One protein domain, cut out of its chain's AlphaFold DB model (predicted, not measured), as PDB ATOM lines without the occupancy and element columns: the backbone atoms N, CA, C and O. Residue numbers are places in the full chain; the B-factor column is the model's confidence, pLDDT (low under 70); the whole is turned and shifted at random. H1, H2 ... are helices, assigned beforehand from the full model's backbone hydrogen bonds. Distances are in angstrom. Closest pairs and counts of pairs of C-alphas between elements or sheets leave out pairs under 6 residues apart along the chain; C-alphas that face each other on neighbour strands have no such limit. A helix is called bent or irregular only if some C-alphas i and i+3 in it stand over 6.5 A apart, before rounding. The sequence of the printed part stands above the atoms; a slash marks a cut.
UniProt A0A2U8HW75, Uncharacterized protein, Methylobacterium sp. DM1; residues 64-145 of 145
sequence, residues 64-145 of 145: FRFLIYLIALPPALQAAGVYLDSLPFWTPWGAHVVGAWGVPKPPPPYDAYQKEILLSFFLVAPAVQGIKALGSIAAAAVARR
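AT A GLANCE: This is residues 64 to 145 of the 145 residues of an uncharacterized protein of Methylobacterium sp. DM1 (UniProt A0A2U8HW75). A long helix, H2, is crossed near its beginning by the shorter, kinked H1; residues 122 to 145 stick out as an arm, and so do residues 90 to 95 of the loop joining the helices. The printed part has 82 residues, with two named helices, H1 then H2, and no named strand: all helix. It is extended, with a radius of gyration of the C-alphas of 19.2 A, and spans 61 by 35 by 19 A.

HOW THE PARTS SIT: Start at H2, residues 110 to 142: with residues 114 to 118 alone it touches residues 72 to 76 of H1, residues 65 to 85. Their closest C-alphas, of Pro 75 and Gln 114, are 5.8 A apart. They run opposite ways at a steep tilt of 57 degrees. H1 has a kink of 35 degrees near residue 72 and is only just irregular: C-alphas 71 and 74 are 6.6 A apart. O i to N i+4 pairs are within hydrogen-bond range in 15 of 17 cases in H1 and 27 of 29 in H2.

IN THESE COORDINATES: Find C-alpha 110 at (24.861, 50.220, -23.060); H2 runs 48.2 A to C-alpha 142. H1 runs 29.3 A from C-alpha 65 at (21.864, 33.589, -7.499).

THE WHOLE: The long link covers residues 86 to 109. The printed part has no cut. Confidence is under 70 at residues 64 to 65 and 121 to 145.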
ATOM      1  N   PHE A  64      25.238  34.381  -4.823       65.69
ATOM      2  CA  PHE A  64      24.234  35.416  -5.046       65.69
ATOM      3  C   PHE A  64      23.366  35.138  -6.278       65.69
ATOM      4  O   PHE A  64      23.228  35.990  -7.151       65.69
ATOM      5  N   ARG A  65      22.755  33.947  -6.369       67.12
ATOM      6  CA  ARG A  65      21.864  33.589  -7.499       67.12
ATOM      7  C   ARG A  65      20.820  34.665  -7.800       67.12
ATOM      8  O   ARG A  65      20.636  35.019  -8.955       67.12
ATOM      9  N   PHE A  66      20.177  35.215  -6.772       71.19
ATOM     10  CA  PHE A  66      19.181  36.276  -6.946       71.19
ATOM     11  C   PHE A  66      19.767  37.562  -7.523       71.19
ATOM     12  O   PHE A  66      19.140  38.183  -8.371       71.19
ATOM     13  N   LEU A  67      20.975  37.936  -7.105       72.12
ATOM     14  CA  LEU A  67      21.653  39.141  -7.580       72.12
ATOM     15  C   LEU A  67      22.081  38.984  -9.045       72.12
ATOM     16  O   LEU A  67      21.930  39.899  -9.845       72.12
ATOM     17  N   ILE A  68      22.507  37.775  -9.415       73.06
ATOM     18  CA  ILE A  68      22.780  37.388 -10.799       73.06
ATOM     19  C   ILE A  68      21.510  37.506 -11.649       73.06
ATOM     20  O   ILE A  68      21.551  38.138 -12.700       73.06
ATOM     21  N   TYR A  69      20.375  36.965 -11.195       74.81
ATOM     22  CA  TYR A  69      19.109  37.105 -11.923       74.81
ATOM     23  C   TYR A  69      18.642  38.562 -12.004       74.81
ATOM     24  O   TYR A  69      18.196  38.986 -13.062       74.81
ATOM     25  N   LEU A  70      18.789  39.351 -10.939       79.38
ATOM     26  CA  LEU A  70      18.423  40.772 -10.930       79.38
ATOM     27  C   LEU A  70      19.222  41.598 -11.942       79.38
ATOM     28  O   LEU A  70      18.665  42.504 -12.550       79.38
ATOM     29  N   ILE A  71      20.500  41.280 -12.144       80.69
ATOM     30  CA  ILE A  71      21.359  41.993 -13.099       80.69
ATOM     31  C   ILE A  71      21.163  41.465 -14.525       80.69
ATOM     32  O   ILE A  71      21.192  42.235 -15.478       80.69
ATOM     33  N   ALA A  72      20.956  40.159 -14.689       79.62
ATOM     34  CA  ALA A  72      20.911  39.505 -15.994       79.62
ATOM     35  C   ALA A  72      19.539  39.540 -16.666       79.62
ATOM     36  O   ALA A  72      19.442  39.605 -17.892       79.62
ATOM     37  N   LEU A  73      18.471  39.452 -15.875       82.69
ATOM     38  CA  LEU A  73      17.119  39.292 -16.393       82.69
ATOM     39  C   LEU A  73      16.628  40.547 -17.131       82.69
ATOM     40  O   LEU A  73      16.121  40.384 -18.240       82.69
ATOM     41  N   PRO A  74      16.810  41.783 -16.618       87.00
ATOM     42  CA  PRO A  74      16.399  42.980 -17.352       87.00
ATOM     43  C   PRO A  74      17.049  43.124 -18.743       87.00
ATOM     44  O   PRO A  74      16.302  43.271 -19.715       87.00
ATOM     45  N   PRO A  75      18.389  43.017 -18.910       87.12
ATOM     46  CA  PRO A  75      19.001  43.084 -20.235       87.12
ATOM     47  C   PRO A  75      18.593  41.911 -21.131       87.12
ATOM     48  O   PRO A  75      18.463  42.097 -22.339       87.12
ATOM     49  N   ALA A  76      18.346  40.718 -20.583       85.25
ATOM     50  CA  ALA A  76      17.850  39.586 -21.365       85.25
ATOM     51  C   ALA A  76      16.429  39.809 -21.894       85.25
ATOM     52  O   ALA A  76      16.175  39.565 -23.071       85.25
ATOM     53  N   LEU A  77      15.520  40.314 -21.059       87.25
ATOM     54  CA  LEU A  77      14.148  40.619 -21.463       87.25
ATOM     55  C   LEU A  77      14.097  41.754 -22.483       87.25
ATOM     56  O   LEU A  77      13.374  41.654 -23.470       87.25
ATOM     57  N   GLN A  78      14.894  42.803 -22.285       90.06
ATOM     58  CA  GLN A  78      14.955  43.904 -23.239       90.06
ATOM     59  C   GLN A  78      15.529  43.445 -24.588       90.06
ATOM     60  O   GLN A  78      14.951  43.766 -25.624       90.06
ATOM     61  N   ALA A  79      16.598  42.639 -24.599       87.38
ATOM     62  CA  ALA A  79      17.131  42.052 -25.832       87.38
ATOM     63  C   ALA A  79      16.096  41.162 -26.528       87.38
ATOM     64  O   ALA A  79      15.893  41.286 -27.732       87.38
ATOM     65  N   ALA A  80      15.416  40.289 -25.778       87.44
ATOM     66  CA  ALA A  80      14.360  39.439 -26.317       87.44
ATOM     67  C   ALA A  80      13.224  40.267 -26.931       87.44
ATOM     68  O   ALA A  80      12.767  39.941 -28.021       87.44
ATOM     69  N   GLY A  81      12.819  41.362 -26.281       88.31
ATOM     70  CA  GLY A  81      11.830  42.301 -26.807       88.31
ATOM     71  C   GLY A  81      12.269  42.939 -28.125       88.31
ATOM     72  O   GLY A  81      11.508  42.907 -29.085       88.31
ATOM     73  N   VAL A  82      13.509  43.434 -28.204       89.56
ATOM     74  CA  VAL A  82      14.072  44.004 -29.441       89.56
ATOM     75  C   VAL A  82      14.119  42.959 -30.558       89.56
ATOM     76  O   VAL A  82      13.724  43.249 -31.685       89.56
ATOM     77  N   TYR A  83      14.584  41.741 -30.268       88.44
ATOM     78  CA  TYR A  83      14.687  40.688 -31.279       88.44
ATOM     79  C   TYR A  83      13.323  40.196 -31.753       88.44
ATOM     80  O   TYR A  83      13.152  39.989 -32.949       88.44
ATOM     81  N   LEU A  84      12.355  40.034 -30.850       89.38
ATOM     82  CA  LEU A  84      10.997  39.641 -31.221       89.38
ATOM     83  C   LEU A  84      10.312  40.724 -32.053       89.38
ATOM     84  O   LEU A  84       9.744  40.398 -33.086       89.38
ATOM     85  N   ASP A  85      10.446  41.993 -31.670       90.56
ATOM     86  CA  ASP A  85       9.902  43.118 -32.440       90.56
ATOM     87  C   ASP A  85      10.574  43.264 -33.819       90.56
ATOM     88  O   ASP A  85       9.990  43.784 -34.764       90.56
ATOM     89  N   SER A  86      11.804  42.765 -33.972       87.75
ATOM     90  CA  SER A  86      12.556  42.806 -35.234       87.75
ATOM     91  C   SER A  86      12.271  41.625 -36.174       87.75
ATOM     92  O   SER A  86      12.825  41.584 -37.275       87.75
ATOM     93  N   LEU A  87      11.458  40.645 -35.766       86.56
ATOM     94  CA  LEU A  87      11.242  39.406 -36.515       86.56
ATOM     95  C   LEU A  87       9.775  39.240 -36.921       86.56
ATOM     96  O   LEU A  87       8.890  39.409 -36.091       86.56
ATOM     97  N   PRO A  88       9.478  38.824 -38.163       88.19
ATOM     98  CA  PRO A  88       8.126  38.428 -38.520       88.19
ATOM     99  C   PRO A  88       7.811  37.054 -37.909       88.19
ATOM    100  O   PRO A  88       8.486  36.066 -38.199       88.19
ATOM    101  N   PHE A  89       6.765  36.964 -37.087       87.69
ATOM    102  CA  PHE A  89       6.257  35.693 -36.562       87.69
ATOM    103  C   PHE A  89       4.729  35.652 -36.566       87.69
ATOM    104  O   PHE A  89       4.057  36.678 -36.587       87.69
ATOM    105  N   TRP A  90       4.163  34.449 -36.567       87.06
ATOM    106  CA  TRP A  90       2.716  34.259 -36.503       87.06
ATOM    107  C   TRP A  90       2.249  34.122 -35.056       87.06
ATOM    108  O   TRP A  90       2.824  33.364 -34.276       87.06
ATOM    109  N   THR A  91       1.184  34.838 -34.708       83.44
ATOM    110  CA  THR A  91       0.489  34.723 -33.421       83.44
ATOM    111  C   THR A  91      -0.916  34.158 -33.631       83.44
ATOM    112  O   THR A  91      -1.437  34.235 -34.746       83.44
ATOM    113  N   PRO A  92      -1.583  33.648 -32.578       86.81
ATOM    114  CA  PRO A  92      -2.986  33.231 -32.663       86.81
ATOM    115  C   PRO A  92      -3.943  34.327 -33.160       86.81
ATOM    116  O   PRO A  92      -5.045  34.021 -33.604       86.81
ATOM    117  N   TRP A  93      -3.523  35.594 -33.099       85.00
ATOM    118  CA  TRP A  93      -4.315  36.760 -33.487       85.00
ATOM    119  C   TRP A  93      -3.898  37.369 -34.834       85.00
ATOM    120  O   TRP A  93      -4.453  38.390 -35.231       85.00
ATOM    121  N   GLY A  94      -2.943  36.759 -35.548       88.12
ATOM    122  CA  GLY A  94      -2.460  37.235 -36.848       88.12
ATOM    123  C   GLY A  94      -0.936  37.267 -36.972       88.12
ATOM    124  O   GLY A  94      -0.203  36.937 -36.035       88.12
ATOM    125  N   ALA A  95      -0.453  37.682 -38.144       87.81
ATOM    126  CA  ALA A  95       0.968  37.916 -38.378       87.81
ATOM    127  C   ALA A  95       1.444  39.153 -37.602       87.81
ATOM    128  O   ALA A  95       0.845  40.225 -37.696       87.81
ATOM    129  N   HIS A  96       2.521  39.003 -36.835       88.88
ATOM    130  CA  HIS A  96       3.187  40.110 -36.168       88.88
ATOM    131  C   HIS A  96       3.794  41.060 -37.204       88.88
ATOM    132  O   HIS A  96       4.450  40.631 -38.157       88.88
ATOM    133  N   VAL A  97       3.573  42.357 -36.999       88.06
ATOM    134  CA  VAL A  97       4.153  43.422 -37.814       88.06
ATOM    135  C   VAL A  97       5.460  43.857 -37.166       88.06
ATOM    136  O   VAL A  97       5.458  44.293 -36.019       88.06
ATOM    137  N   VAL A  98       6.556  43.753 -37.919       88.81
ATOM    138  CA  VAL A  98       7.900  44.138 -37.468       88.81
ATOM    139  C   VAL A  98       7.905  45.596 -37.006       88.81
ATOM    140  O   VAL A  98       7.481  46.486 -37.746       88.81
ATOM    141  N   GLY A  99       8.394  45.836 -35.791       86.50
ATOM    142  CA  GLY A  99       8.478  47.153 -35.164       86.50
ATOM    143  C   GLY A  99       7.181  47.629 -34.507       86.50
ATOM    144  O   GLY A  99       7.129  48.769 -34.045       86.50
ATOM    145  N   ALA A 100       6.124  46.811 -34.463       88.00
ATOM    146  CA  ALA A 100       4.847  47.198 -33.860       88.00
ATOM    147  C   ALA A 100       4.934  47.439 -32.348       88.00
ATOM    148  O   ALA A 100       4.096  48.155 -31.799       88.00
ATOM    149  N   TRP A 101       5.907  46.838 -31.660       87.69
ATOM    150  CA  TRP A 101       6.111  47.039 -30.226       87.69
ATOM    151  C   TRP A 101       6.985  48.259 -29.927       87.69
ATOM    152  O   TRP A 101       6.998  48.725 -28.787       87.69
ATOM    153  N   GLY A 102       7.675  48.800 -30.934       89.25
ATOM    154  CA  GLY A 102       8.474  50.016 -30.828       89.25
ATOM    155  C   GLY A 102       9.591  49.903 -29.796       89.25
ATOM    156  O   GLY A 102       9.914  50.897 -29.143       89.25
ATOM    157  N   VAL A 103      10.153  48.705 -29.597       89.00
ATOM    158  CA  VAL A 103      11.147  48.477 -28.542       89.00
ATOM    159  C   VAL A 103      12.464  49.141 -28.953       89.00
ATOM    160  O   VAL A 103      13.099  48.709 -29.918       89.00
ATOM    161  N   PRO A 104      12.925  50.183 -28.236       87.00
ATOM    162  CA  PRO A 104      14.119  50.898 -28.643       87.00
ATOM    163  C   PRO A 104      15.372  50.057 -28.380       87.00
ATOM    164  O   PRO A 104      15.543  49.456 -27.311       87.00
ATOM    165  N   LYS A 105      16.300  50.082 -29.345       85.00
ATOM    166  CA  LYS A 105      17.669  49.607 -29.128       85.00
ATOM    167  C   LYS A 105      18.296  50.428 -27.985       85.00
ATOM    168  O   LYS A 105      18.118  51.649 -27.963       85.00
ATOM    169  N   PRO A 106      19.052  49.808 -27.058       86.88
ATOM    170  CA  PRO A 106      19.766  50.574 -26.047       86.88
ATOM    171  C   PRO A 106      20.755  51.549 -26.699       86.88
ATOM    172  O   PRO A 106      21.417  51.188 -27.681       86.88
ATOM    173  N   PRO A 107      20.879  52.775 -26.164       88.88
ATOM    174  CA  PRO A 107      21.850  53.730 -26.669       88.88
ATOM    175  C   PRO A 107      23.279  53.248 -26.366       88.88
ATOM    176  O   PRO A 107      23.509  52.617 -25.331       88.88
ATOM    177  N   PRO A 108      24.268  53.563 -27.216       89.00
ATOM    178  CA  PRO A 108      25.672  53.327 -26.891       89.00
ATOM    179  C   PRO A 108      26.084  54.058 -25.596       89.00
ATOM    180  O   PRO A 108      25.610  55.174 -25.368       89.00
ATOM    181  N   PRO A 109      26.959  53.486 -24.743       90.38
ATOM    182  CA  PRO A 109      27.644  52.191 -24.864       90.38
ATOM    183  C   PRO A 109      26.869  51.011 -24.242       90.38
ATOM    184  O   PRO A 109      27.409  49.914 -24.102       90.38
ATOM    185  N   TYR A 110      25.622  51.220 -23.813       85.56
ATOM    186  CA  TYR A 110      24.861  50.220 -23.060       85.56
ATOM    187  C   TYR A 110      24.531  48.969 -23.878       85.56
ATOM    188  O   TYR A 110      24.359  47.893 -23.306       85.56
ATOM    189  N   ASP A 111      24.495  49.078 -25.207       87.00
ATOM    190  CA  ASP A 111      24.358  47.932 -26.104       87.00
ATOM    191  C   ASP A 111      25.569  46.984 -26.038       87.00
ATOM    192  O   ASP A 111      25.398  45.761 -26.069       87.00
ATOM    193  N   ALA A 112      26.781  47.522 -25.871       86.31
ATOM    194  CA  ALA A 112      27.985  46.727 -25.649       86.31
ATOM    195  C   ALA A 112      27.932  46.000 -24.297       86.31
ATOM    196  O   ALA A 112      28.129  44.784 -24.250       86.31
ATOM    197  N   TYR A 113      27.565  46.702 -23.220       86.25
ATOM    198  CA  TYR A 113      27.440  46.094 -21.889       86.25
ATOM    199  C   TYR A 113      26.374  45.000 -21.847       86.25
ATOM    200  O   TYR A 113      26.600  43.924 -21.298       86.25
ATOM    201  N   GLN A 114      25.221  45.226 -22.477       85.62
ATOM    202  CA  GLN A 114      24.177  44.214 -22.590       85.62
ATOM    203  C   GLN A 114      24.680  42.958 -23.310       85.62
ATOM    204  O   GLN A 114      24.422  41.844 -22.856       85.62
ATOM    205  N   LYS A 115      25.420  43.121 -24.410       84.38
ATOM    206  CA  LYS A 115      26.004  41.998 -25.152       84.38
ATOM    207  C   LYS A 115      27.003  41.214 -24.299       84.38
ATOM    208  O   LYS A 115      26.953  39.985 -24.295       84.38
ATOM    209  N   GLU A 116      27.884  41.896 -23.575       85.75
ATOM    210  CA  GLU A 116      28.864  41.270 -22.678       85.75
ATOM    211  C   GLU A 116      28.186  40.481 -21.553       85.75
ATOM    212  O   GLU A 116      28.529  39.319 -21.318       85.75
ATOM    213  N   ILE A 117      27.166  41.071 -20.921       83.81
ATOM    214  CA  ILE A 117      26.357  40.410 -19.893       83.81
ATOM    215  C   ILE A 117      25.734  39.140 -20.477       83.81
ATOM    216  O   ILE A 117      25.932  38.061 -19.924       83.81
ATOM    217  N   LEU A 118      25.054  39.215 -21.622       83.19
ATOM    218  CA  LEU A 118      24.408  38.048 -22.236       83.19
ATOM    219  C   LEU A 118      25.403  36.942 -22.613       83.19
ATOM    220  O   LEU A 118      25.144  35.766 -22.345       83.19
ATOM    221  N   LEU A 119      26.557  37.298 -23.180       81.12
ATOM    222  CA  LEU A 119      27.603  36.333 -23.529       81.12
ATOM    223  C   LEU A 119      28.190  35.642 -22.295       81.12
ATOM    224  O   LEU A 119      28.448  34.436 -22.340       81.12
ATOM    225  N   SER A 120      28.342  36.361 -21.180       75.81
ATOM    226  CA  SER A 120      28.820  35.771 -19.927       75.81
ATOM    227  C   SER A 120      27.901  34.642 -19.434       75.81
ATOM    228  O   SER A 120      28.387  33.605 -18.985       75.81
ATOM    229  N   PHE A 121      26.581  34.760 -19.622       69.06
ATOM    230  CA  PHE A 121      25.628  33.708 -19.252       69.06
ATOM    231  C   PHE A 121      25.678  32.492 -20.172       69.06
ATOM    232  O   PHE A 121      25.609  31.362 -19.684       69.06
ATOM    233  N   PHE A 122      25.845  32.701 -21.480       64.12
ATOM    234  CA  PHE A 122      25.968  31.602 -22.441       64.12
ATOM    235  C   PHE A 122      27.273  30.813 -22.293       64.12
ATOM    236  O   PHE A 122      27.266  29.613 -22.549       64.12
ATOM    237  N   LEU A 123      28.370  31.434 -21.847       60.69
ATOM    238  CA  LEU A 123      29.619  30.722 -21.544       60.69
ATOM    239  C   LEU A 123      29.583  30.005 -20.187       60.69
ATOM    240  O   LEU A 123      30.076  28.884 -20.060       60.69
ATOM    241  N   VAL A 124      28.994  30.631 -19.166       59.28
ATOM    242  CA  VAL A 124      29.008  30.094 -17.797       59.28
ATOM    243  C   VAL A 124      27.975  28.977 -17.605       59.28
ATOM    244  O   VAL A 124      28.245  28.012 -16.890       59.28
ATOM    245  N   ALA A 125      26.809  29.039 -18.257       57.81
ATOM    246  CA  ALA A 125      25.758  28.030 -18.088       57.81
ATOM    247  C   ALA A 125      26.169  26.596 -18.516       57.81
ATOM    248  O   ALA A 125      25.953  25.675 -17.718       57.81
ATOM    249  N   PRO A 126      26.802  26.364 -19.686       56.97
ATOM    250  CA  PRO A 126      27.309  25.044 -20.055       56.97
ATOM    251  C   PRO A 126      28.446  24.582 -19.140       56.97
ATOM    252  O   PRO A 126      28.491  23.406 -18.788       56.97
ATOM    253  N   ALA A 127      29.324  25.486 -18.693       56.78
ATOM    254  CA  ALA A 127      30.409  25.141 -17.774       56.78
ATOM    255  C   ALA A 127      29.870  24.640 -16.420       56.78
ATOM    256  O   ALA A 127      30.306  23.607 -15.911       56.78
ATOM    257  N   VAL A 128      28.853  25.308 -15.867       58.88
ATOM    258  CA  VAL A 128      28.204  24.897 -14.610       58.88
ATOM    259  C   VAL A 128      27.439  23.579 -14.772       58.88
ATOM    260  O   VAL A 128      27.459  22.745 -13.863       58.88
ATOM    261  N   GLN A 129      26.773  23.356 -15.910       58.56
ATOM    262  CA  GLN A 129      26.122  22.074 -16.196       58.56
ATOM    263  C   GLN A 129      27.140  20.946 -16.392       58.56
ATOM    264  O   GLN A 129      26.941  19.865 -15.843       58.56
ATOM    265  N   GLY A 130      28.256  21.208 -17.075       57.69
ATOM    266  CA  GLY A 130      29.357  20.263 -17.256       57.69
ATOM    267  C   GLY A 130      29.986  19.841 -15.931       57.69
ATOM    268  O   GLY A 130      30.160  18.650 -15.688       57.69
ATOM    269  N   ILE A 131      30.226  20.786 -15.015       60.03
ATOM    270  CA  ILE A 131      30.739  20.490 -13.666       60.03
ATOM    271  C   ILE A 131      29.731  19.658 -12.858       60.03
ATOM    272  O   ILE A 131      30.110  18.695 -12.192       60.03
ATOM    273  N   LYS A 132      28.431  19.978 -12.929       57.97
ATOM    274  CA  LYS A 132      27.382  19.188 -12.259       57.97
ATOM    275  C   LYS A 132      27.264  17.776 -12.837       57.97
ATOM    276  O   LYS A 132      27.129  16.828 -12.064       57.97
ATOM    277  N   ALA A 133      27.339  17.641 -14.159       57.81
ATOM    278  CA  ALA A 133      27.286  16.365 -14.860       57.81
ATOM    279  C   ALA A 133      28.505  15.500 -14.518       57.81
ATOM    280  O   ALA A 133      28.333  14.371 -14.065       57.81
ATOM    281  N   LEU A 134      29.720  16.046 -14.603       58.81
ATOM    282  CA  LEU A 134      30.954  15.354 -14.215       58.81
ATOM    283  C   LEU A 134      30.942  14.941 -12.740       58.81
ATOM    284  O   LEU A 134      31.253  13.796 -12.427       58.81
ATOM    285  N   GLY A 135      30.490  15.820 -11.842       58.72
ATOM    286  CA  GLY A 135      30.331  15.485 -10.425       58.72
ATOM    287  C   GLY A 135      29.300  14.378 -10.177       58.72
ATOM    288  O   GLY A 135      29.471  13.569  -9.269       58.72
ATOM    289  N   SER A 136      28.234  14.301 -10.983       57.97
ATOM    290  CA  SER A 136      27.242  13.219 -10.890       57.97
ATOM    291  C   SER A 136      27.739  11.891 -11.468       57.97
ATOM    292  O   SER A 136      27.447  10.842 -10.904       57.97
ATOM    293  N   ILE A 137      28.536  11.932 -12.540       59.53
ATOM    294  CA  ILE A 137      29.143  10.749 -13.161       59.53
ATOM    295  C   ILE A 137      30.223  10.174 -12.242       59.53
ATOM    296  O   ILE A 137      30.252   8.965 -12.028       59.53
ATOM    297  N   ALA A 138      31.055  11.025 -11.637       55.78
ATOM    298  CA  ALA A 138      32.033  10.610 -10.636       55.78
ATOM    299  C   ALA A 138      31.351   9.956  -9.421       55.78
ATOM    300  O   ALA A 138      31.743   8.868  -9.009       55.78
ATOM    301  N   ALA A 139      30.271  10.556  -8.907       54.91
ATOM    302  CA  ALA A 139      29.493   9.973  -7.812       54.91
ATOM    303  C   ALA A 139      28.841   8.626  -8.192       54.91
ATOM    304  O   ALA A 139      28.845   7.689  -7.398       54.91
ATOM    305  N   ALA A 140      28.321   8.499  -9.417       55.75
ATOM    306  CA  ALA A 140      27.709   7.264  -9.907       55.75
ATOM    307  C   ALA A 140      28.732   6.145 -10.182       55.75
ATOM    308  O   ALA A 140      28.414   4.971 -10.006       55.75
ATOM    309  N   ALA A 141      29.951   6.492 -10.599       54.62
ATOM    310  CA  ALA A 141      31.036   5.536 -10.815       54.62
ATOM    311  C   ALA A 141      31.570   4.956  -9.496       54.62
ATOM    312  O   ALA A 141      31.917   3.778  -9.449       54.62
ATOM    313  N   VAL A 142      31.586   5.756  -8.425       54.12
ATOM    314  CA  VAL A 142      31.960   5.302  -7.075       54.12
ATOM    315  C   VAL A 142      30.894   4.384  -6.472       54.12
ATOM    316  O   VAL A 142      31.245   3.403  -5.837       54.12
ATOM    317  N   ALA A 143      29.605   4.633  -6.719       52.56
ATOM    318  CA  ALA A 143      28.514   3.799  -6.198       52.56
ATOM    319  C   ALA A 143      28.370   2.417  -6.878       52.56
ATOM    320  O   ALA A 143      27.565   1.602  -6.433       52.56
ATOM    321  N   ARG A 144      29.090   2.161  -7.981       52.00
ATOM    322  CA  ARG A 144      29.064   0.884  -8.727       52.00
ATOM    323  C   ARG A 144      30.272  -0.026  -8.458       52.00
ATOM    324  O   ARG A 144      30.354  -1.078  -9.088       52.00
ATOM    325  N   ARG A 145      31.206   0.377  -7.596       45.66
ATOM    326  CA  ARG A 145      32.346  -0.436  -7.145       45.66
ATOM    327  C   ARG A 145      32.151  -0.841  -5.696       45.66
ATOM    328  O   ARG A 145      32.579  -1.968  -5.384       45.66
TER     329      ARG A 145